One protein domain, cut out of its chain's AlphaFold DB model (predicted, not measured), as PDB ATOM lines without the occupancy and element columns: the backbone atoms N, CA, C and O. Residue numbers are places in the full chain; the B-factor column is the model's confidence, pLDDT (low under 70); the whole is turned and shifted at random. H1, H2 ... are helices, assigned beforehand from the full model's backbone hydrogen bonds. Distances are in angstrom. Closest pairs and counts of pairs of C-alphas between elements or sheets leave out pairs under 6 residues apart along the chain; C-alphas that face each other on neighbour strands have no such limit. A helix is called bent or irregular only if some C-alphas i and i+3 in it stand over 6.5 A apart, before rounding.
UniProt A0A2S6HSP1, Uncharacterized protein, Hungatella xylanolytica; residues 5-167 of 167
ATOM      1  N   LEU A   5     -51.196   2.346 -50.321       39.91
ATOM      2  CA  LEU A   5     -51.367   2.223 -51.765       39.91
ATOM      3  C   LEU A   5     -50.121   2.677 -52.541       39.91
ATOM      4  O   LEU A   5     -49.675   1.968 -53.430       39.91
ATOM      5  N   GLU A   6     -49.530   3.821 -52.193       38.78
ATOM      6  CA  GLU A   6     -48.334   4.366 -52.853       38.78
ATOM      7  C   GLU A   6     -47.105   3.485 -52.609       38.78
ATOM      8  O   GLU A   6     -46.290   3.310 -53.511       38.78
ATOM      9  N   LEU A   7     -47.004   2.864 -51.428       49.66
ATOM     10  CA  LEU A   7     -45.943   1.901 -51.118       49.66
ATOM     11  C   LEU A   7     -46.098   0.601 -51.927       49.66
ATOM     12  O   LEU A   7     -45.120   0.073 -52.452       49.66
ATOM     13  N   LEU A   8     -47.337   0.116 -52.071       42.97
ATOM     14  CA  LEU A   8     -47.685  -1.013 -52.937       42.97
ATOM     15  C   LEU A   8     -47.388  -0.699 -54.405       42.97
ATOM     16  O   LEU A   8     -46.803  -1.527 -55.096       42.97
ATOM     17  N   PHE A   9     -47.723   0.504 -54.875       50.25
ATOM     18  CA  PHE A   9     -47.402   0.954 -56.228       50.25
ATOM     19  C   PHE A   9     -45.895   1.075 -56.444       50.25
ATOM     20  O   PHE A   9     -45.415   0.610 -57.467       50.25
ATOM     21  N   ALA A  10     -45.128   1.596 -55.485       51.19
ATOM     22  CA  ALA A  10     -43.669   1.636 -55.578       51.19
ATOM     23  C   ALA A  10     -43.055   0.225 -55.627       51.19
ATOM     24  O   ALA A  10     -42.172  -0.030 -56.446       51.19
ATOM     25  N   ALA A  11     -43.565  -0.715 -54.822       48.75
ATOM     26  CA  ALA A  11     -43.149  -2.116 -54.858       48.75
ATOM     27  C   ALA A  11     -43.499  -2.787 -56.201       48.75
ATOM     28  O   ALA A  11     -42.659  -3.466 -56.792       48.75
ATOM     29  N   ILE A  12     -44.704  -2.546 -56.730       55.06
ATOM     30  CA  ILE A  12     -45.160  -3.048 -58.038       55.06
ATOM     31  C   ILE A  12     -44.370  -2.404 -59.191       55.06
ATOM     32  O   ILE A  12     -44.009  -3.088 -60.146       55.06
ATOM     33  N   SER A  13     -44.047  -1.114 -59.115       53.03
ATOM     34  CA  SER A  13     -43.241  -0.405 -60.115       53.03
ATOM     35  C   SER A  13     -41.780  -0.850 -60.097       53.03
ATOM     36  O   SER A  13     -41.191  -1.016 -61.164       53.03
ATOM     37  N   ALA A  14     -41.205  -1.121 -58.921       54.09
ATOM     38  CA  ALA A  14     -39.881  -1.731 -58.797       54.09
ATOM     39  C   ALA A  14     -39.863  -3.154 -59.384       54.09
ATOM     40  O   ALA A  14     -38.955  -3.498 -60.141       54.09
ATOM     41  N   LEU A  15     -40.909  -3.949 -59.130       53.78
ATOM     42  CA  LEU A  15     -41.143  -5.248 -59.776       53.78
ATOM     43  C   LEU A  15     -41.247  -5.123 -61.306       53.78
ATOM     44  O   LEU A  15     -40.637  -5.909 -62.029       53.78
ATOM     45  N   GLY A  16     -41.965  -4.119 -61.814       54.81
ATOM     46  CA  GLY A  16     -42.110  -3.848 -63.247       54.81
ATOM     47  C   GLY A  16     -40.804  -3.424 -63.926       54.81
ATOM     48  O   GLY A  16     -40.496  -3.911 -65.015       54.81
ATOM     49  N   ALA A  17     -40.001  -2.578 -63.275       56.69
ATOM     50  CA  ALA A  17     -38.671  -2.176 -63.744       56.69
ATOM     51  C   ALA A  17     -37.679  -3.356 -63.750       56.69
ATOM     52  O   ALA A  17     -36.891  -3.509 -64.681       56.69
ATOM     53  N   LEU A  18     -37.766  -4.244 -62.752       53.50
ATOM     54  CA  LEU A  18     -36.970  -5.472 -62.691       53.50
ATOM     55  C   LEU A  18     -37.371  -6.468 -63.785       53.50
ATOM     56  O   LEU A  18     -36.493  -7.036 -64.426       53.50
ATOM     57  N   LEU A  19     -38.669  -6.648 -64.049       53.03
ATOM     58  CA  LEU A  19     -39.172  -7.539 -65.103       53.03
ATOM     59  C   LEU A  19     -38.857  -7.028 -66.517       53.03
ATOM     60  O   LEU A  19     -38.525  -7.820 -67.396       53.03
ATOM     61  N   SER A  20     -38.901  -5.714 -66.741       50.66
ATOM     62  CA  SER A  20     -38.491  -5.106 -68.018       50.66
ATOM     63  C   SER A  20     -36.968  -5.134 -68.211       50.66
ATOM     64  O   SER A  20     -36.502  -5.429 -69.314       50.66
ATOM     65  N   GLY A  21     -36.182  -4.977 -67.138       51.12
ATOM     66  CA  GLY A  21     -34.748  -5.295 -67.136       51.12
ATOM     67  C   GLY A  21     -34.464  -6.776 -67.430       51.12
ATOM     68  O   GLY A  21     -33.535  -7.096 -68.171       51.12
ATOM     69  N   PHE A  22     -35.308  -7.685 -66.930       52.00
ATOM     70  CA  PHE A  22     -35.234  -9.127 -67.188       52.00
ATOM     71  C   PHE A  22     -35.523  -9.477 -68.656       52.00
ATOM     72  O   PHE A  22     -34.828 -10.307 -69.241       52.00
ATOM     73  N   ALA A  23     -36.500  -8.811 -69.279       52.97
ATOM     74  CA  ALA A  23     -36.816  -8.968 -70.700       52.97
ATOM     75  C   ALA A  23     -35.682  -8.460 -71.613       52.97
ATOM     76  O   ALA A  23     -35.380  -9.086 -72.626       52.97
ATOM     77  N   ALA A  24     -34.991  -7.380 -71.230       48.72
ATOM     78  CA  ALA A  24     -33.798  -6.912 -71.941       48.72
ATOM     79  C   ALA A  24     -32.602  -7.883 -71.789       48.72
ATOM     80  O   ALA A  24     -31.834  -8.092 -72.734       48.72
ATOM     81  N   TYR A  25     -32.471  -8.527 -70.622       50.59
ATOM     82  CA  TYR A  25     -31.397  -9.475 -70.289       50.59
ATOM     83  C   TYR A  25     -31.589 -10.883 -70.886       50.59
ATOM     84  O   TYR A  25     -30.608 -11.563 -71.195       50.59
ATOM     85  N   GLN A  26     -32.837 -11.310 -71.128       46.75
ATOM     86  CA  GLN A  26     -33.178 -12.584 -71.786       46.75
ATOM     87  C   GLN A  26     -32.519 -12.773 -73.162       46.75
ATOM     88  O   GLN A  26     -32.384 -13.904 -73.622       46.75
ATOM     89  N   SER A  27     -32.056 -11.702 -73.812       50.31
ATOM     90  CA  SER A  27     -31.435 -11.790 -75.136       50.31
ATOM     91  C   SER A  27     -30.026 -12.415 -75.162       50.31
ATOM     92  O   SER A  27     -29.512 -12.638 -76.258       50.31
ATOM     93  N   ARG A  28     -29.368 -12.699 -74.015       52.59
ATOM     94  CA  ARG A  28     -27.937 -13.108 -73.999       52.59
ATOM     95  C   ARG A  28     -27.483 -14.177 -72.981       52.59
ATOM     96  O   ARG A  28     -26.285 -14.436 -72.912       52.59
ATOM     97  N   ILE A  29     -28.364 -14.805 -72.193       56.22
ATOM     98  CA  ILE A  29     -27.967 -15.515 -70.952       56.22
ATOM     99  C   ILE A  29     -28.443 -16.980 -70.913       56.22
ATOM    100  O   ILE A  29     -29.578 -17.284 -71.270       56.22
ATOM    101  N   ASN A  30     -27.590 -17.901 -70.441       66.88
ATOM    102  CA  ASN A  30     -27.904 -19.334 -70.329       66.88
ATOM    103  C   ASN A  30     -28.823 -19.622 -69.113       66.88
ATOM    104  O   ASN A  30     -28.700 -18.978 -68.072       66.88
ATOM    105  N   LYS A  31     -29.718 -20.622 -69.198       71.69
ATOM    106  CA  LYS A  31     -30.795 -20.920 -68.215       71.69
ATOM    107  C   LYS A  31     -30.341 -20.905 -66.744       71.69
ATOM    108  O   LYS A  31     -31.025 -20.357 -65.890       71.69
ATOM    109  N   LYS A  32     -29.150 -21.437 -66.454       72.56
ATOM    110  CA  LYS A  32     -28.568 -21.497 -65.099       72.56
ATOM    111  C   LYS A  32     -28.305 -20.117 -64.479       72.56
ATOM    112  O   LYS A  32     -28.385 -19.956 -63.264       72.56
ATOM    113  N   GLU A  33     -27.945 -19.128 -65.287       70.62
ATOM    114  CA  GLU A  33     -27.738 -17.747 -64.834       70.62
ATOM    115  C   GLU A  33     -29.068 -17.007 -64.675       70.62
ATOM    116  O   GLU A  33     -29.216 -16.188 -63.765       70.62
ATOM    117  N   MET A  34     -30.058 -17.357 -65.499       63.53
ATOM    118  CA  MET A  34     -31.428 -16.874 -65.364       63.53
ATOM    119  C   MET A  34     -32.047 -17.335 -64.037       63.53
ATOM    120  O   MET A  34     -32.533 -16.496 -63.283       63.53
ATOM    121  N   ASP A  35     -31.932 -18.621 -63.695       71.06
ATOM    122  CA  ASP A  35     -32.442 -19.180 -62.433       71.06
ATOM    123  C   ASP A  35     -31.799 -18.497 -61.211       71.06
ATOM    124  O   ASP A  35     -32.499 -18.016 -60.321       71.06
ATOM    125  N   LYS A  36     -30.468 -18.320 -61.218       75.44
ATOM    126  CA  LYS A  36     -29.754 -17.568 -60.166       75.44
ATOM    127  C   LYS A  36     -30.254 -16.131 -60.022       75.44
ATOM    128  O   LYS A  36     -30.291 -15.600 -58.914       75.44
ATOM    129  N   THR A  37     -30.582 -15.478 -61.133       71.12
ATOM    130  CA  THR A  37     -31.075 -14.096 -61.121       71.12
ATOM    131  C   THR A  37     -32.493 -14.036 -60.559       71.12
ATOM    132  O   THR A  37     -32.777 -13.173 -59.732       71.12
ATOM    133  N   ILE A  38     -33.362 -14.981 -60.929       71.25
ATOM    134  CA  ILE A  38     -34.717 -15.104 -60.373       71.25
ATOM    135  C   ILE A  38     -34.661 -15.314 -58.861       71.25
ATOM    136  O   ILE A  38     -35.396 -14.653 -58.132       71.25
ATOM    137  N   ASP A  39     -33.783 -16.186 -58.374       76.06
ATOM    138  CA  ASP A  39     -33.668 -16.447 -56.937       76.06
ATOM    139  C   ASP A  39     -33.158 -15.222 -56.170       76.06
ATOM    140  O   ASP A  39     -33.700 -14.882 -55.116       76.06
ATOM    141  N   LYS A  40     -32.194 -14.478 -56.730       75.50
ATOM    142  CA  LYS A  40     -31.773 -13.182 -56.170       75.50
ATOM    143  C   LYS A  40     -32.932 -12.187 -56.097       75.50
ATOM    144  O   LYS A  40     -33.110 -11.538 -55.069       75.50
ATOM    145  N   LEU A  41     -33.736 -12.089 -57.157       73.31
ATOM    146  CA  LEU A  41     -34.903 -11.204 -57.192       73.31
ATOM    147  C   LEU A  41     -35.948 -11.606 -56.150       73.31
ATOM    148  O   LEU A  41     -36.441 -10.746 -55.425       73.31
ATOM    149  N   LYS A  42     -36.250 -12.903 -56.024       75.44
ATOM    150  CA  LYS A  42     -37.166 -13.421 -54.997       75.44
ATOM    151  C   LYS A  42     -36.696 -13.061 -53.590       75.44
ATOM    152  O   LYS A  42     -37.497 -12.566 -52.801       75.44
ATOM    153  N   ASN A  43     -35.409 -13.243 -53.295       83.62
ATOM    154  CA  ASN A  43     -34.832 -12.896 -51.994       83.62
ATOM    155  C   ASN A  43     -34.887 -11.387 -51.721       83.62
ATOM    156  O   ASN A  43     -35.174 -10.970 -50.598       83.62
ATOM    157  N   HIS A  44     -34.666 -10.566 -52.749       78.75
ATOM    158  CA  HIS A  44     -34.768  -9.113 -52.636       78.75
ATOM    159  C   HIS A  44     -36.210  -8.653 -52.368       78.75
ATOM    160  O   HIS A  44     -36.450  -7.885 -51.440       78.75
ATOM    161  N   ILE A  45     -37.188  -9.180 -53.115       80.12
ATOM    162  CA  ILE A  45     -38.616  -8.887 -52.907       80.12
ATOM    163  C   ILE A  45     -39.059  -9.334 -51.512       80.12
ATOM    164  O   ILE A  45     -39.742  -8.583 -50.815       80.12
ATOM    165  N   LYS A  46     -38.643 -10.531 -51.079       86.06
ATOM    166  CA  LYS A  46     -38.901 -11.029 -49.724       86.06
ATOM    167  C   LYS A  46     -38.360 -10.057 -48.674       86.06
ATOM    168  O   LYS A  46     -39.114  -9.651 -47.800       86.06
ATOM    169  N   SER A  47     -37.108  -9.626 -48.816       84.69
ATOM    170  CA  SER A  47     -36.460  -8.670 -47.907       84.69
ATOM    171  C   SER A  47     -37.226  -7.346 -47.807       84.69
ATOM    172  O   SER A  47     -37.448  -6.843 -46.710       84.69
ATOM    173  N   ILE A  48     -37.687  -6.794 -48.935       84.62
ATOM    174  CA  ILE A  48     -38.500  -5.567 -48.945       84.62
ATOM    175  C   ILE A  48     -39.833  -5.786 -48.220       84.62
ATOM    176  O   ILE A  48     -40.216  -4.968 -47.385       84.62
ATOM    177  N   ASN A  49     -40.529  -6.886 -48.507       85.62
ATOM    178  CA  ASN A  49     -41.801  -7.200 -47.855       85.62
ATOM    179  C   ASN A  49     -41.635  -7.393 -46.344       85.62
ATOM    180  O   ASN A  49     -42.449  -6.888 -45.571       85.62
ATOM    181  N   ASP A  50     -40.563  -8.070 -45.931       88.75
ATOM    182  CA  ASP A  50     -40.212  -8.254 -44.527       88.75
ATOM    183  C   ASP A  50     -39.974  -6.898 -43.841       88.75
ATOM    184  O   ASP A  50     -40.514  -6.664 -42.763       88.75
ATOM    185  N   LEU A  51     -39.261  -5.957 -44.475       88.38
ATOM    186  CA  LEU A  51     -39.080  -4.601 -43.932       88.38
ATOM    187  C   LEU A  51     -40.403  -3.845 -43.785       88.38
ATOM    188  O   LEU A  51     -40.674  -3.298 -42.717       88.38
ATOM    189  N   ILE A  52     -41.240  -3.844 -44.825       86.94
ATOM    190  CA  ILE A  52     -42.547  -3.164 -44.815       86.94
ATOM    191  C   ILE A  52     -43.426  -3.690 -43.673       86.94
ATOM    192  O   ILE A  52     -44.164  -2.925 -43.050       86.94
ATOM    193  N   LEU A  53     -43.342  -4.991 -43.392       89.81
ATOM    194  CA  LEU A  53     -44.103  -5.639 -42.332       89.81
ATOM    195  C   LEU A  53     -43.517  -5.369 -40.939       89.81
ATOM    196  O   LEU A  53     -44.269  -5.097 -40.003       89.81
ATOM    197  N   LEU A  54     -42.193  -5.447 -40.785       91.62
ATOM    198  CA  LEU A  54     -41.516  -5.448 -39.485       91.62
ATOM    199  C   LEU A  54     -41.168  -4.048 -38.956       91.62
ATOM    200  O   LEU A  54     -41.184  -3.840 -37.742       91.62
ATOM    201  N   GLU A  55     -40.883  -3.067 -39.815       90.81
ATOM    202  CA  GLU A  55     -40.535  -1.710 -39.361       90.81
ATOM    203  C   GLU A  55     -41.647  -1.043 -38.534       90.81
ATOM    204  O   GLU A  55     -41.356  -0.523 -37.450       90.81
ATOM    205  N   PRO A  56     -42.933  -1.088 -38.944       92.50
ATOM    206  CA  PRO A  56     -44.006  -0.504 -38.145       92.50
ATOM    207  C   PRO A  56     -44.198  -1.211 -36.799       92.50
ATOM    208  O   PRO A  56     -44.671  -0.586 -35.846       92.50
ATOM    209  N   VAL A  57     -43.850  -2.500 -36.712       94.31
ATOM    210  CA  VAL A  57     -43.951  -3.289 -35.477       94.31
ATOM    211  C   VAL A  57     -42.987  -2.763 -34.422       94.31
ATOM    212  O   VAL A  57     -43.369  -2.673 -33.258       94.31
ATOM    213  N   TYR A  58     -41.785  -2.336 -34.814       93.81
ATOM    214  CA  TYR A  58     -40.800  -1.780 -33.885       93.81
ATOM    215  C   TYR A  58     -41.357  -0.554 -33.150       93.81
ATOM    216  O   TYR A  58     -41.408  -0.523 -31.922       93.81
ATOM    217  N   SER A  59     -41.904   0.407 -33.901       93.19
ATOM    218  CA  SER A  59     -42.536   1.603 -33.322       93.19
ATOM    219  C   SER A  59     -43.764   1.283 -32.461       93.19
ATOM    220  O   SER A  59     -44.071   2.014 -31.519       93.19
ATOM    221  N   GLN A  60     -44.515   0.229 -32.794       95.38
ATOM    222  CA  GLN A  60     -45.651  -0.213 -31.980       95.38
ATOM    223  C   GLN A  60     -45.173  -0.809 -30.656       95.38
ATOM    224  O   GLN A  60     -45.675  -0.410 -29.608       95.38
ATOM    225  N   LEU A  61     -44.164  -1.683 -30.689       95.75
ATOM    226  CA  LEU A  61     -43.579  -2.276 -29.488       95.75
ATOM    227  C   LEU A  61     -42.963  -1.227 -28.564       95.75
ATOM    228  O   LEU A  61     -43.184  -1.311 -27.360       95.75
ATOM    229  N   GLU A  62     -42.277  -0.209 -29.089       95.88
ATOM    230  CA  GLU A  62     -41.746   0.885 -28.259       95.88
ATOM    231  C   GLU A  62     -42.856   1.623 -27.507       95.88
ATOM    232  O   GLU A  62     -42.754   1.853 -26.303       95.88
ATOM    233  N   LYS A  63     -43.961   1.948 -28.189       95.62
ATOM    234  CA  LYS A  63     -45.116   2.599 -27.548       95.62
ATOM    235  C   LYS A  63     -45.733   1.718 -26.468       95.62
ATOM    236  O   LYS A  63     -46.159   2.226 -25.436       95.62
ATOM    237  N   MET A  64     -45.801   0.414 -26.702       95.62
ATOM    238  CA  MET A  64     -46.335  -0.542 -25.737       95.62
ATOM    239  C   MET A  64     -45.423  -0.704 -24.523       95.62
ATOM    240  O   MET A  64     -45.916  -0.671 -23.400       95.62
ATOM    241  N   ALA A  65     -44.112  -0.792 -24.739       95.94
ATOM    242  CA  ALA A  65     -43.117  -0.803 -23.675       95.94
ATOM    243  C   ALA A  65     -43.216   0.474 -22.830       95.94
ATOM    244  O   ALA A  65     -43.256   0.412 -21.607       95.94
ATOM    245  N   GLN A  66     -43.369   1.639 -23.466       94.69
ATOM    246  CA  GLN A  66     -43.561   2.901 -22.753       94.69
ATOM    247  C   GLN A  66     -44.867   2.924 -21.943       94.69
ATOM    248  O   GLN A  66     -44.862   3.352 -20.789       94.69
ATOM    249  N   LYS A  67     -45.984   2.448 -22.514       93.06
ATOM    250  CA  LYS A  67     -47.249   2.289 -21.774       93.06
ATOM    251  C   LYS A  67     -47.050   1.389 -20.551       93.06
ATOM    252  O   LYS A  67     -47.524   1.735 -19.473       93.06
ATOM    253  N   PHE A  68     -46.350   0.268 -20.714       94.69
ATOM    254  CA  PHE A  68     -46.070  -0.663 -19.627       94.69
ATOM    255  C   PHE A  68     -45.198  -0.038 -18.533       94.69
ATOM    256  O   PHE A  68     -45.567  -0.099 -17.365       94.69
ATOM    257  N   ASN A  69     -44.118   0.654 -18.898       92.50
ATOM    258  CA  ASN A  69     -43.238   1.334 -17.941       92.50
ATOM    259  C   ASN A  69     -43.985   2.404 -17.132       92.50
ATOM    260  O   ASN A  69     -43.768   2.551 -15.930       92.50
ATOM    261  N   ASN A  70     -44.914   3.131 -17.764       90.62
ATOM    262  CA  ASN A  70     -45.769   4.078 -17.049       90.62
ATOM    263  C   ASN A  70     -46.615   3.361 -15.986       90.62
ATOM    264  O   ASN A  70     -46.650   3.803 -14.839       90.62
ATOM    265  N   ILE A  71     -47.221   2.219 -16.328       89.88
ATOM    266  CA  ILE A  71     -47.986   1.393 -15.383       89.88
ATOM    267  C   ILE A  71     -47.088   0.893 -14.242       89.88
ATOM    268  O   ILE A  71     -47.438   1.081 -13.079       89.88
ATOM    269  N   ALA A  72     -45.912   0.341 -14.557       88.31
ATOM    270  CA  ALA A  72     -44.943  -0.155 -13.575       88.31
ATOM    271  C   ALA A  72     -44.481   0.938 -12.592       88.31
ATOM    272  O   ALA A  72     -44.300   0.683 -11.402       88.31
ATOM    273  N   SER A  73     -44.364   2.182 -13.066       87.88
ATOM    274  CA  SER A  73     -44.038   3.352 -12.237       87.88
ATOM    275  C   SER A  73     -45.219   3.911 -11.422       87.88
ATOM    276  O   SER A  73     -45.046   4.867 -10.667       87.88
ATOM    277  N   GLY A  74     -46.422   3.345 -11.563       82.81
ATOM    278  CA  GLY A  74     -47.646   3.826 -10.913       82.81
ATOM    279  C   GLY A  74     -48.327   5.002 -11.622       82.81
ATOM    280  O   GLY A  74     -49.329   5.522 -11.130       82.81
ATOM    281  N   ALA A  75     -47.830   5.417 -12.788       78.12
ATOM    282  CA  ALA A  75     -48.429   6.450 -13.625       78.12
ATOM    283  C   ALA A  75     -49.559   5.858 -14.486       78.12
ATOM    284  O   ALA A  75     -49.420   5.669 -15.697       78.12
ATOM    285  N   LEU A  76     -50.699   5.556 -13.857       69.94
ATOM    286  CA  LEU A  76     -51.905   5.152 -14.581       69.94
ATOM    287  C   LEU A  76     -52.527   6.377 -15.284       69.94
ATOM    288  O   LEU A  76     -52.746   7.406 -14.641       69.94
ATOM    289  N   PRO A  77     -52.823   6.309 -16.596       60.97
ATOM    290  CA  PRO A  77     -53.518   7.386 -17.290       60.97
ATOM    291  C   PRO A  77     -54.874   7.679 -16.632       60.97
ATOM    292  O   PRO A  77     -55.742   6.811 -16.578       60.97
ATOM    293  N   ASN A  78     -55.087   8.923 -16.190       53.78
ATOM    294  CA  ASN A  78     -56.380   9.414 -15.701       53.78
ATOM    295  C   ASN A  78     -57.393   9.506 -16.861       53.78
ATOM    296  O   ASN A  78     -57.702  10.592 -17.352       53.78
ATOM    297  N   ALA A  79     -57.885   8.374 -17.359       55.44
ATOM    298  CA  ALA A  79     -58.994   8.341 -18.306       55.44
ATOM    299  C   ALA A  79     -60.332   8.476 -17.556       55.44
ATOM    300  O   ALA A  79     -60.477   8.026 -16.421       55.44
ATOM    301  N   ARG A  80     -61.328   9.118 -18.185       47.81
ATOM    302  CA  ARG A  80     -62.709   9.179 -17.674       47.81
ATOM    303  C   ARG A  80     -63.252   7.748 -17.547       47.81
ATOM    304  O   ARG A  80     -63.459   7.090 -18.562       47.81
ATOM    305  N   GLY A  81     -63.476   7.303 -16.311       58.59
ATOM    306  CA  GLY A  81     -63.746   5.904 -15.961       58.59
ATOM    307  C   GLY A  81     -62.471   5.246 -15.429       58.59
ATOM    308  O   GLY A  81     -61.469   5.190 -16.133       58.59
ATOM    309  N   SER A  82     -62.488   4.804 -14.169       71.06
ATOM    310  CA  SER A  82     -61.306   4.303 -13.459       71.06
ATOM    311  C   SER A  82     -60.843   2.959 -14.024       71.06
ATOM    312  O   SER A  82     -61.197   1.908 -13.490       71.06
ATOM    313  N   LYS A  83     -60.068   2.982 -15.113       83.00
ATOM    314  CA  LYS A  83     -59.344   1.798 -15.573       83.00
ATOM    315  C   LYS A  83     -58.406   1.334 -14.467       83.00
ATOM    316  O   LYS A  83     -57.611   2.114 -13.941       83.00
ATOM    317  N   THR A  84     -58.516   0.065 -14.124       87.44
ATOM    318  CA  THR A  84     -57.585  -0.624 -13.241       87.44
ATOM    319  C   THR A  84     -56.329  -1.005 -14.015       87.44
ATOM    320  O   THR A  84     -56.317  -1.057 -15.244       87.44
ATOM    321  N   GLU A  85     -55.255  -1.316 -13.300       90.12
ATOM    322  CA  GLU A  85     -54.032  -1.848 -13.901       90.12
ATOM    323  C   GLU A  85     -54.281  -3.121 -14.739       90.12
ATOM    324  O   GLU A  85     -53.699  -3.284 -15.812       90.12
ATOM    325  N   ILE A  86     -55.214  -3.976 -14.307       92.81
ATOM    326  CA  ILE A  86     -55.597  -5.192 -15.039       92.81
ATOM    327  C   ILE A  86     -56.224  -4.858 -16.394       92.81
ATOM    328  O   ILE A  86     -55.913  -5.525 -17.381       92.81
ATOM    329  N   ASP A  87     -57.040  -3.804 -16.477       91.88
ATOM    330  CA  ASP A  87     -57.634  -3.366 -17.747       91.88
ATOM    331  C   ASP A  87     -56.547  -2.993 -18.763       91.88
ATOM    332  O   ASP A  87     -56.640  -3.338 -19.943       91.88
ATOM    333  N   TYR A  88     -55.462  -2.363 -18.305       92.31
ATOM    334  CA  TYR A  88     -54.320  -2.072 -19.168       92.31
ATOM    335  C   TYR A  88     -53.572  -3.329 -19.610       92.31
ATOM    336  O   TYR A  88     -53.126  -3.397 -20.755       92.31
ATOM    337  N   TYR A  89     -53.442  -4.341 -18.749       94.69
ATOM    338  CA  TYR A  89     -52.832  -5.611 -19.147       94.69
ATOM    339  C   TYR A  89     -53.655  -6.331 -20.215       94.69
ATOM    340  O   TYR A  89     -53.077  -6.917 -21.129       94.69
ATOM    341  N   VAL A  90     -54.990  -6.271 -20.139       96.19
ATOM    342  CA  VAL A  90     -55.881  -6.820 -21.177       96.19
ATOM    343  C   VAL A  90     -55.614  -6.140 -22.520       96.19
ATOM    344  O   VAL A  90     -55.442  -6.824 -23.532       96.19
ATOM    345  N   GLU A  91     -55.521  -4.810 -22.528       95.12
ATOM    346  CA  GLU A  91     -55.230  -4.028 -23.735       95.12
ATOM    347  C   GLU A  91     -53.846  -4.349 -24.307       95.12
ATOM    348  O   GLU A  91     -53.725  -4.683 -25.487       95.12
ATOM    349  N   LEU A  92     -52.807  -4.325 -23.469       96.44
ATOM    350  CA  LEU A  92     -51.437  -4.634 -23.884       96.44
ATOM    351  C   LEU A  92     -51.320  -6.066 -24.406       96.44
ATOM    352  O   LEU A  92     -50.748  -6.281 -25.473       96.44
ATOM    353  N   LYS A  93     -51.916  -7.050 -23.723       97.81
ATOM    354  CA  LYS A  93     -51.948  -8.443 -24.183       97.81
ATOM    355  C   LYS A  93     -52.600  -8.564 -25.558       97.81
ATOM    356  O   LYS A  93     -52.083  -9.293 -26.407       97.81
ATOM    357  N   ALA A  94     -53.725  -7.885 -25.784       97.62
ATOM    358  CA  ALA A  94     -54.415  -7.913 -27.070       97.62
ATOM    359  C   ALA A  94     -53.555  -7.292 -28.183       97.62
ATOM    360  O   ALA A  94     -53.434  -7.873 -29.264       97.62
ATOM    361  N   GLU A  95     -52.899  -6.162 -27.902       96.88
ATOM    362  CA  GLU A  95     -51.960  -5.513 -28.822       96.88
ATOM    363  C   GLU A  95     -50.767  -6.440 -29.157       96.88
ATOM    364  O   GLU A  95     -50.472  -6.642 -30.337       96.88
ATOM    365  N   VAL A  96     -50.140  -7.095 -28.163       97.12
ATOM    366  CA  VAL A  96     -48.997  -8.009 -28.395       97.12
ATOM    367  C   VAL A  96     -49.450  -9.241 -29.179       97.12
ATOM    368  O   VAL A  96     -48.777  -9.659 -30.118       97.12
ATOM    369  N   SER A  97     -50.615  -9.801 -28.844       97.75
ATOM    370  CA  SER A  97     -51.172 -10.968 -29.542       97.75
ATOM    371  C   SER A  97     -51.448 -10.668 -31.015       97.75
ATOM    372  O   SER A  97     -51.180 -11.504 -31.879       97.75
ATOM    373  N   LYS A  98     -51.933  -9.458 -31.325       96.56
ATOM    374  CA  LYS A  98     -52.134  -9.008 -32.706       96.56
ATOM    375  C   LYS A  98     -50.811  -8.899 -33.458       96.56
ATOM    376  O   LYS A  98     -50.746  -9.325 -34.608       96.56
ATOM    377  N   ILE A  99     -49.769  -8.350 -32.828       95.31
ATOM    378  CA  ILE A  99     -48.426  -8.310 -33.419       95.31
ATOM    379  C   ILE A  99     -47.958  -9.737 -33.705       95.31
ATOM    380  O   ILE A  99     -47.684 -10.051 -34.858       95.31
ATOM    381  N   LEU A 100     -47.956 -10.618 -32.698       96.00
ATOM    382  CA  LEU A 100     -47.514 -12.010 -32.822       96.00
ATOM    383  C   LEU A 100     -48.223 -12.762 -33.960       96.00
ATOM    384  O   LEU A 100     -47.580 -13.512 -34.693       96.00
ATOM    385  N   GLY A 101     -49.531 -12.544 -34.132       92.81
ATOM    386  CA  GLY A 101     -50.317 -13.147 -35.211       92.81
ATOM    387  C   GLY A 101     -49.903 -12.708 -36.621       92.81
ATOM    388  O   GLY A 101     -50.098 -13.468 -37.565       92.81
ATOM    389  N   ASN A 102     -49.300 -11.525 -36.761       90.38
ATOM    390  CA  ASN A 102     -48.879 -10.959 -38.046       90.38
ATOM    391  C   ASN A 102     -47.400 -11.216 -38.381       90.38
ATOM    392  O   ASN A 102     -46.991 -10.997 -39.519       90.38
ATOM    393  N   ILE A 103     -46.588 -11.657 -37.417       91.25
ATOM    394  CA  ILE A 103     -45.174 -11.977 -37.655       91.25
ATOM    395  C   ILE A 103     -45.060 -13.336 -38.360       91.25
ATOM    396  O   ILE A 103     -45.653 -14.300 -37.883       91.25
ATOM    397  N   PRO A 104     -44.276 -13.485 -39.442       90.12
ATOM    398  CA  PRO A 104     -44.021 -14.789 -40.060       90.12
ATOM    399  C   PRO A 104     -43.392 -15.814 -39.103       90.12
ATOM    400  O   PRO A 104     -42.647 -15.467 -38.186       90.12
ATOM    401  N   GLY A 105     -43.688 -17.102 -39.303       91.25
ATOM    402  CA  GLY A 105     -43.247 -18.185 -38.411       91.25
ATOM    403  C   GLY A 105     -41.727 -18.379 -38.336       91.25
ATOM    404  O   GLY A 105     -41.229 -18.875 -37.330       91.25
ATOM    405  N   GLU A 106     -40.995 -17.951 -39.363       91.31
ATOM    406  CA  GLU A 106     -39.530 -18.028 -39.441       91.31
ATOM    407  C   GLU A 106     -38.793 -17.162 -38.407       91.31
ATOM    408  O   GLU A 106     -37.663 -17.480 -38.047       91.31
ATOM    409  N   TYR A 107     -39.433 -16.123 -37.859       93.25
ATOM    410  CA  TYR A 107     -38.861 -15.271 -36.806       93.25
ATOM    411  C   TYR A 107     -39.065 -15.881 -35.412       93.25
ATOM    412  O   TYR A 107     -39.645 -15.262 -34.517       93.25
ATOM    413  N   THR A 108     -38.635 -17.130 -35.232       94.12
ATOM    414  CA  THR A 108     -38.942 -17.955 -34.051       94.12
ATOM    415  C   THR A 108     -38.512 -17.305 -32.739       94.12
ATOM    416  O   THR A 108     -39.331 -17.211 -31.828       94.12
ATOM    417  N   THR A 109     -37.280 -16.794 -32.650       94.00
ATOM    418  CA  THR A 109     -36.757 -16.117 -31.450       94.00
ATOM    419  C   THR A 109     -37.637 -14.939 -31.050       94.00
ATOM    420  O   THR A 109     -38.125 -14.883 -29.925       94.00
ATOM    421  N   PHE A 110     -37.923 -14.039 -31.991       94.69
ATOM    422  CA  PHE A 110     -38.775 -12.878 -31.746       94.69
ATOM    423  C   PHE A 110     -40.190 -13.282 -31.303       94.69
ATOM    424  O   PHE A 110     -40.725 -12.737 -30.338       94.69
ATOM    425  N   ARG A 111     -40.781 -14.301 -31.942       96.44
ATOM    426  CA  ARG A 111     -42.099 -14.837 -31.563       96.44
ATOM    427  C   ARG A 111     -42.123 -15.424 -30.149       96.44
ATOM    428  O   ARG A 111     -43.131 -15.267 -29.459       96.44
ATOM    429  N   VAL A 112     -41.049 -16.089 -29.714       96.12
ATOM    430  CA  VAL A 112     -40.929 -16.633 -28.349       96.12
ATOM    431  C   VAL A 112     -40.955 -15.503 -27.323       96.12
ATOM    432  O   VAL A 112     -41.758 -15.559 -26.397       96.12
ATOM    433  N   VAL A 113     -40.188 -14.429 -27.537       95.69
ATOM    434  CA  VAL A 113     -40.165 -13.290 -26.602       95.69
ATOM    435  C   VAL A 113     -41.544 -12.618 -26.493       95.69
ATOM    436  O   VAL A 113     -42.006 -12.328 -25.391       95.69
ATOM    437  N   LEU A 114     -42.260 -12.435 -27.608       97.31
ATOM    438  CA  LEU A 114     -43.635 -11.910 -27.574       97.31
ATOM    439  C   LEU A 114     -44.605 -12.848 -26.839       97.31
ATOM    440  O   LEU A 114     -45.519 -12.386 -26.155       97.31
ATOM    441  N   THR A 115     -44.407 -14.162 -26.966       97.25
ATOM    442  CA  THR A 115     -45.211 -15.167 -26.257       97.25
ATOM    443  C   THR A 115     -44.997 -15.069 -24.748       97.25
ATOM    444  O   THR A 115     -45.978 -15.083 -24.007       97.25
ATOM    445  N   ASP A 116     -43.758 -14.868 -24.294       96.00
ATOM    446  CA  ASP A 116     -43.440 -14.679 -22.874       96.00
ATOM    447  C   ASP A 116     -44.169 -13.465 -22.275       96.00
ATOM    448  O   ASP A 116     -44.720 -13.550 -21.174       96.00
ATOM    449  N   ILE A 117     -44.236 -12.350 -23.013       97.19
ATOM    450  CA  ILE A 117     -44.989 -11.151 -22.603       97.19
ATOM    451  C   ILE A 117     -46.487 -11.470 -22.474       97.19
ATOM    452  O   ILE A 117     -47.126 -11.120 -21.479       97.19
ATOM    453  N   ILE A 118     -47.063 -12.170 -23.459       97.62
ATOM    454  CA  ILE A 118     -48.479 -12.578 -23.441       97.62
ATOM    455  C   ILE A 118     -48.770 -13.492 -22.247       97.62
ATOM    456  O   ILE A 118     -49.815 -13.346 -21.602       97.62
ATOM    457  N   SER A 119     -47.874 -14.430 -21.943       95.75
ATOM    458  CA  SER A 119     -48.001 -15.338 -20.802       95.75
ATOM    459  C   SER A 119     -47.962 -14.587 -19.474       95.75
ATOM    460  O   SER A 119     -48.814 -14.844 -18.621       95.75
ATOM    461  N   ALA A 120     -47.057 -13.617 -19.327       94.88
ATOM    462  CA  ALA A 120     -46.975 -12.777 -18.136       94.88
ATOM    463  C   ALA A 120     -48.273 -11.984 -17.907       94.88
ATOM    464  O   ALA A 120     -48.868 -12.077 -16.833       94.88
ATOM    465  N   PHE A 121     -48.790 -11.291 -18.928       96.31
ATOM    466  CA  PHE A 121     -50.077 -10.592 -18.803       96.31
ATOM    467  C   PHE A 121     -51.239 -11.548 -18.525       96.31
ATOM    468  O   PHE A 121     -52.125 -11.233 -17.735       96.31
ATOM    469  N   THR A 122     -51.246 -12.727 -19.149       95.56
ATOM    470  CA  THR A 122     -52.295 -13.731 -18.922       95.56
ATOM    471  C   THR A 122     -52.318 -14.208 -17.471       95.56
ATOM    472  O   THR A 122     -53.403 -14.387 -16.926       95.56
ATOM    473  N   SER A 123     -51.157 -14.357 -16.828       93.12
ATOM    474  CA  SER A 123     -51.070 -14.701 -15.404       93.12
ATOM    475  C   SER A 123     -51.731 -13.632 -14.522       93.12
ATOM    476  O   SER A 123     -52.610 -13.973 -13.732       93.12
ATOM    477  N   CYS A 124     -51.420 -12.349 -14.732       92.88
ATOM    478  CA  CYS A 124     -52.067 -11.238 -14.019       92.88
ATOM    479  C   CYS A 124     -53.579 -11.184 -14.217       92.88
ATOM    480  O   CYS A 124     -54.328 -11.006 -13.256       92.88
ATOM    481  N   ILE A 125     -54.031 -11.343 -15.462       94.62
ATOM    482  CA  ILE A 125     -55.451 -11.266 -15.815       94.62
ATOM    483  C   ILE A 125     -56.226 -12.422 -15.175       94.62
ATOM    484  O   ILE A 125     -57.277 -12.193 -14.583       94.62
ATOM    485  N   ASN A 126     -55.705 -13.649 -15.255       93.44
ATOM    486  CA  ASN A 126     -56.375 -14.831 -14.711       93.44
ATOM    487  C   ASN A 126     -56.475 -14.789 -13.182       93.44
ATOM    488  O   ASN A 126     -57.481 -15.218 -12.622       93.44
ATOM    489  N   GLU A 127     -55.444 -14.279 -12.506       90.56
ATOM    490  CA  GLU A 127     -55.443 -14.151 -11.046       90.56
ATOM    491  C   GLU A 127     -56.108 -12.863 -10.543       90.56
ATOM    492  O   GLU A 127     -56.306 -12.719  -9.338       90.56
ATOM    493  N   SER A 128     -56.460 -11.935 -11.442       91.25
ATOM    494  CA  SER A 128     -56.937 -10.588 -11.106       91.25
ATOM    495  C   SER A 128     -55.989  -9.859 -10.136       91.25
ATOM    496  O   SER A 128     -56.404  -9.251  -9.146       91.25
ATOM    497  N   LYS A 129     -54.681  -9.967 -10.396       90.94
ATOM    498  CA  LYS A 129     -53.599  -9.420  -9.562       90.94
ATOM    499  C   LYS A 129     -52.607  -8.629 -10.405       90.94
ATOM    500  O   LYS A 129     -52.253  -9.037 -11.508       90.94
ATOM    501  N   SER A 130     -52.136  -7.508  -9.866       90.81
ATOM    502  CA  SER A 130     -50.991  -6.771 -10.416       90.81
ATOM    503  C   SER A 130     -49.709  -7.603 -10.320       90.81
ATOM    504  O   SER A 130     -49.599  -8.486  -9.461       90.81
ATOM    505  N   PHE A 131     -48.692  -7.275 -11.122       90.56
ATOM    506  CA  PHE A 131     -47.380  -7.924 -11.004       90.56
ATOM    507  C   PHE A 131     -46.786  -7.789  -9.591       90.56
ATOM    508  O   PHE A 131     -46.192  -8.740  -9.089       90.56
ATOM    509  N   LYS A 132     -47.037  -6.673  -8.886       87.81
ATOM    510  CA  LYS A 132     -46.616  -6.488  -7.483       87.81
ATOM    511  C   LYS A 132     -47.208  -7.532  -6.532       87.81
ATOM    512  O   LYS A 132     -46.599  -7.883  -5.526       87.81
ATOM    513  N   GLN A 133     -48.431  -7.981  -6.806       86.19
ATOM    514  CA  GLN A 133     -49.165  -8.930  -5.966       86.19
ATOM    515  C   GLN A 133     -48.829 -10.393  -6.291       86.19
ATOM    516  O   GLN A 133     -49.116 -11.263  -5.471       86.19
ATOM    517  N   LEU A 134     -48.231 -10.663  -7.457       78.94
ATOM    518  CA  LEU A 134     -47.811 -12.000  -7.898       78.94
ATOM    519  C   LEU A 134     -46.386 -12.379  -7.465       78.94
ATOM    520  O   LEU A 134     -46.040 -13.556  -7.478       78.94
ATOM    521  N   ASP A 135     -45.587 -11.399  -7.042       67.38
ATOM    522  CA  ASP A 135     -44.132 -11.487  -6.833       67.38
ATOM    523  C   ASP A 135     -43.680 -12.510  -5.761       67.38
ATOM    524  O   ASP A 135     -42.495 -12.796  -5.633       67.38
ATOM    525  N   LYS A 136     -44.604 -13.081  -4.972       58.59
ATOM    526  CA  LYS A 136     -44.267 -14.056  -3.918       58.59
ATOM    527  C   LYS A 136     -44.124 -15.501  -4.404       58.59
ATOM    528  O   LYS A 136     -43.385 -16.241  -3.766       58.59
ATOM    529  N   ASP A 137     -44.765 -15.875  -5.516       58.16
ATOM    530  CA  ASP A 137     -44.836 -17.278  -5.974       58.16
ATOM    531  C   ASP A 137     -44.593 -17.477  -7.490       58.16
ATOM    532  O   ASP A 137     -44.526 -18.616  -7.950       58.16
ATOM    533  N   ASN A 138     -44.451 -16.408  -8.292       60.00
ATOM    534  CA  ASN A 138     -44.485 -16.499  -9.761       60.00
ATOM    535  C   ASN A 138     -43.192 -16.066 -10.475       60.00
ATOM    536  O   ASN A 138     -42.478 -15.167 -10.048       60.00
ATOM    537  N   ARG A 139     -42.946 -16.668 -11.653       76.31
ATOM    538  CA  ARG A 139     -41.874 -16.301 -12.608       76.31
ATOM    539  C   ARG A 139     -41.993 -14.882 -13.181       76.31
ATOM    540  O   ARG A 139     -41.062 -14.432 -13.840       76.31
ATOM    541  N   TYR A 140     -43.137 -14.223 -13.014       87.25
ATOM    542  CA  TYR A 140     -43.474 -12.987 -13.716       87.25
ATOM    543  C   TYR A 140     -43.577 -11.810 -12.748       87.25
ATOM    544  O   TYR A 140     -44.376 -11.838 -11.815       87.25
ATOM    545  N   ASN A 141     -42.819 -10.752 -13.024       90.94
ATOM    546  CA  ASN A 141     -42.890  -9.464 -12.339       90.94
ATOM    547  C   ASN A 141     -42.680  -8.313 -13.341       90.94
ATOM    548  O   ASN A 141     -42.495  -8.557 -14.535       90.94
ATOM    549  N   TYR A 142     -42.725  -7.058 -12.873       93.25
ATOM    550  CA  TYR A 142     -42.542  -5.903 -13.762       93.25
ATOM    551  C   TYR A 142     -41.203  -5.957 -14.495       93.25
ATOM    552  O   TYR A 142     -41.194  -5.892 -15.719       93.25
ATOM    553  N   ALA A 143     -40.101  -6.170 -13.767       92.38
ATOM    554  CA  ALA A 143     -38.759  -6.220 -14.343       92.38
ATOM    555  C   ALA A 143     -38.636  -7.284 -15.446       92.38
ATOM    556  O   ALA A 143     -38.059  -7.019 -16.495       92.38
ATOM    557  N   TYR A 144     -39.246  -8.456 -15.249       93.56
ATOM    558  CA  TYR A 144     -39.300  -9.508 -16.259       93.56
ATOM    559  C   TYR A 144     -39.976  -9.028 -17.548       93.56
ATOM    560  O   TYR A 144     -39.450  -9.219 -18.639       93.56
ATOM    561  N   VAL A 145     -41.146  -8.393 -17.451       94.94
ATOM    562  CA  VAL A 145     -41.873  -7.925 -18.643       94.94
ATOM    563  C   VAL A 145     -41.148  -6.754 -19.314       94.94
ATOM    564  O   VAL A 145     -41.105  -6.702 -20.544       94.94
ATOM    565  N   GLU A 146     -40.528  -5.857 -18.542       95.38
ATOM    566  CA  GLU A 146     -39.665  -4.788 -19.067       95.38
ATOM    567  C   GLU A 146     -38.493  -5.366 -19.871       95.38
ATOM    568  O   GLU A 146     -38.271  -4.961 -21.015       95.38
ATOM    569  N   GLU A 147     -37.792  -6.358 -19.316       95.81
ATOM    570  CA  GLU A 147     -36.701  -7.065 -19.990       95.81
ATOM    571  C   GLU A 147     -37.191  -7.721 -21.287       95.81
ATOM    572  O   GLU A 147     -36.571  -7.556 -22.336       95.81
ATOM    573  N   LYS A 148     -38.356  -8.384 -21.278       97.00
ATOM    574  CA  LYS A 148     -38.907  -9.008 -22.492       97.00
ATOM    575  C   LYS A 148     -39.306  -8.000 -23.568       97.00
ATOM    576  O   LYS A 148     -39.138  -8.285 -24.759       97.00
ATOM    577  N   TYR A 149     -39.782  -6.811 -23.204       97.31
ATOM    578  CA  TYR A 149     -39.975  -5.736 -24.182       97.31
ATOM    579  C   TYR A 149     -38.644  -5.277 -24.788       97.31
ATOM    580  O   TYR A 149     -38.553  -5.123 -26.008       97.31
ATOM    581  N   GLN A 150     -37.604  -5.102 -23.970       96.56
ATOM    582  CA  GLN A 150     -36.269  -4.726 -24.449       96.56
ATOM    583  C   GLN A 150     -35.660  -5.800 -25.358       96.56
ATOM    584  O   GLN A 150     -35.134  -5.477 -26.424       96.56
ATOM    585  N   ASP A 151     -35.792  -7.073 -24.989       96.94
ATOM    586  CA  ASP A 151     -35.379  -8.213 -25.806       96.94
ATOM    587  C   ASP A 151     -36.096  -8.225 -27.155       96.94
ATOM    588  O   ASP A 151     -35.451  -8.382 -28.192       96.94
ATOM    589  N   SER A 152     -37.411  -7.987 -27.158       95.94
ATOM    590  CA  SER A 152     -38.219  -7.925 -28.382       95.94
ATOM    591  C   SER A 152     -37.732  -6.821 -29.320       95.94
ATOM    592  O   SER A 152     -37.568  -7.048 -30.518       95.94
ATOM    593  N   LEU A 153     -37.473  -5.625 -28.781       96.62
ATOM    594  CA  LEU A 153     -36.966  -4.487 -29.551       96.62
ATOM    595  C   LEU A 153     -35.562  -4.754 -30.095       96.62
ATOM    596  O   LEU A 153     -35.290  -4.492 -31.268       96.62
ATOM    597  N   ARG A 154     -34.673  -5.309 -29.269       96.06
ATOM    598  CA  ARG A 154     -33.303  -5.652 -29.662       96.06
ATOM    599  C   ARG A 154     -33.281  -6.693 -30.776       96.06
ATOM    600  O   ARG A 154     -32.574  -6.499 -31.763       96.06
ATOM    601  N   GLU A 155     -34.058  -7.761 -30.638       95.25
ATOM    602  CA  GLU A 155     -34.150  -8.827 -31.637       95.25
ATOM    603  C   GLU A 155     -34.716  -8.296 -32.957       95.25
ATOM    604  O   GLU A 155     -34.130  -8.499 -34.021       95.25
ATOM    605  N   LEU A 156     -35.804  -7.526 -32.894       94.94
ATOM    606  CA  LEU A 156     -36.409  -6.929 -34.079       94.94
ATOM    607  C   LEU A 156     -35.457  -5.954 -34.780       94.94
ATOM    608  O   LEU A 156     -35.349  -5.972 -36.005       94.94
ATOM    609  N   ASN A 157     -34.720  -5.136 -34.029       93.94
ATOM    610  CA  ASN A 157     -33.719  -4.240 -34.602       93.94
ATOM    611  C   ASN A 157     -32.584  -5.017 -35.286       93.94
ATOM    612  O   ASN A 157     -32.150  -4.639 -36.374       93.94
ATOM    613  N   THR A 158     -32.126  -6.124 -34.696       93.69
ATOM    614  CA  THR A 158     -31.153  -7.025 -35.332       93.69
ATOM    615  C   THR A 158     -31.691  -7.576 -36.650       93.69
ATOM    616  O   THR A 158     -31.010  -7.468 -37.669       93.69
ATOM    617  N   ILE A 159     -32.928  -8.085 -36.671       92.62
ATOM    618  CA  ILE A 159     -33.580  -8.585 -37.890       92.62
ATOM    619  C   ILE A 159     -33.633  -7.488 -38.963       92.62
ATOM    620  O   ILE A 159     -33.166  -7.693 -40.083       92.62
ATOM    621  N   LEU A 160     -34.129  -6.297 -38.616       93.12
ATOM    622  CA  LEU A 160     -34.240  -5.167 -39.542       93.12
ATOM    623  C   LEU A 160     -32.877  -4.738 -40.100       93.12
ATOM    624  O   LEU A 160     -32.753  -4.473 -41.297       93.12
ATOM    625  N   ARG A 161     -31.837  -4.686 -39.260       91.69
ATOM    626  CA  ARG A 161     -30.469  -4.361 -39.697       91.69
ATOM    627  C   ARG A 161     -29.902  -5.424 -40.628       91.69
ATOM    628  O   ARG A 161     -29.288  -5.061 -41.628       91.69
ATOM    629  N   ASN A 162     -30.125  -6.701 -40.329       90.38
ATOM    630  CA  ASN A 162     -29.665  -7.797 -41.176       90.38
ATOM    631  C   ASN A 162     -30.306  -7.708 -42.566       90.38
ATOM    632  O   ASN A 162     -29.601  -7.800 -43.566       90.38
ATOM    633  N   ILE A 163     -31.609  -7.420 -42.633       87.50
ATOM    634  CA  ILE A 163     -32.313  -7.266 -43.910       87.50
ATOM    635  C   ILE A 163     -31.810  -6.043 -44.699       87.50
ATOM    636  O   ILE A 163     -31.683  -6.118 -45.919       87.50
ATOM    637  N   LYS A 164     -31.505  -4.922 -44.027       85.19
ATOM    638  CA  LYS A 164     -31.053  -3.674 -44.678       85.19
ATOM    639  C   LYS A 164     -29.607  -3.694 -45.165       85.19
ATOM    640  O   LYS A 164     -29.305  -3.021 -46.145       85.19
ATOM    641  N   TYR A 165     -28.713  -4.359 -44.433       79.62
ATOM    642  CA  TYR A 165     -27.267  -4.150 -44.581       79.62
ATOM    643  C   TYR A 165     -26.448  -5.428 -44.776       79.62
ATOM    644  O   TYR A 165     -25.264  -5.318 -45.085       79.62
ATOM    645  N   LEU A 166     -27.025  -6.615 -44.558       62.47
ATOM    646  CA  LEU A 166     -26.305  -7.893 -44.644       62.47
ATOM    647  C   LEU A 166     -26.850  -8.839 -45.727       62.47
ATOM    648  O   LEU A 166     -26.301  -9.929 -45.887       62.47
ATOM    649  N   ASN A 167     -27.884  -8.418 -46.467       54.25
ATOM    650  CA  ASN A 167     -28.387  -9.085 -47.674       54.25
ATOM    651  C   ASN A 167     -27.814  -8.465 -48.951       54.25
ATOM    652  O   ASN A 167     -27.757  -7.217 -49.025       54.25
TER     653      ASN A 167
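What this domain is: This is residues 5 to 167 of the 167 residues of an uncharacterized protein of Hungatella xylanolytica (UniProt A0A2S6HSP1). At one end is an up-and-down bundle of four helices or arms, H2b, H3, H4 and H6, each running against the one before it; the other arm of the bent helix H2, H2a, reaches away from it, and H1 folds back near H2a. Little H5 sits at the bundle's far end. The printed part has 163 residues with six named helices, H1 to H6 in order, and no named strand: all helix. It is a loose rod, radius of gyration of the C-alphas 21.8 A, spanning 71 by 34 by 23 A.

How they stand to each other: Start at H1, residues 5 to 25. Next, H2, residues 31 to 72, was assigned by its hydrogen bonds as one helix but is bent: C-alphas 53 and 56 are 6.6 A apart, and arms H2a, 31 to 53, and H2b, 56 to 72, stand at 30 degrees. H1 and H2a are near each other, closest C-alphas 8.2 A. H2b and H3, residues 85 to 102, form a helical hairpin, closest C-alphas Met 64 and Leu 92, 6.8 A. H3 and H4, residues 108 to 127, form another, Lys 93 and Ile 118, 5.4 A. H5, residues 131 to 134, is close to but not clearly touching H4, Cys 124 and Phe 131, 6.5 A. H6, residues 142 to 165, touches H2b at Ala 65 and Tyr 149, 5.9 A, and H4, with residues 145 to 156 alone, at Val 113 and Ser 152, 6.0 A. Every O i to N i+4 pair is within hydrogen-bond range in H1, H2a, H2b, H3, H4 and H6; H5 is too short.

Where its parts are: Find C-alpha 5 at (-51.367, 2.223, -51.765), where H1 begins, 29.6 A long. H2a measures 32.9 A, H2b 24.6 A, H3 26.3 A, H4 28.6 A and H6 34.4 A, ending at C-alpha 165, (-27.267, -4.150, -44.581).

The domain as a whole: The printed part has no cut. The link H2 to H3 is long. Residues 5 to 30 are among those under pLDDT 70.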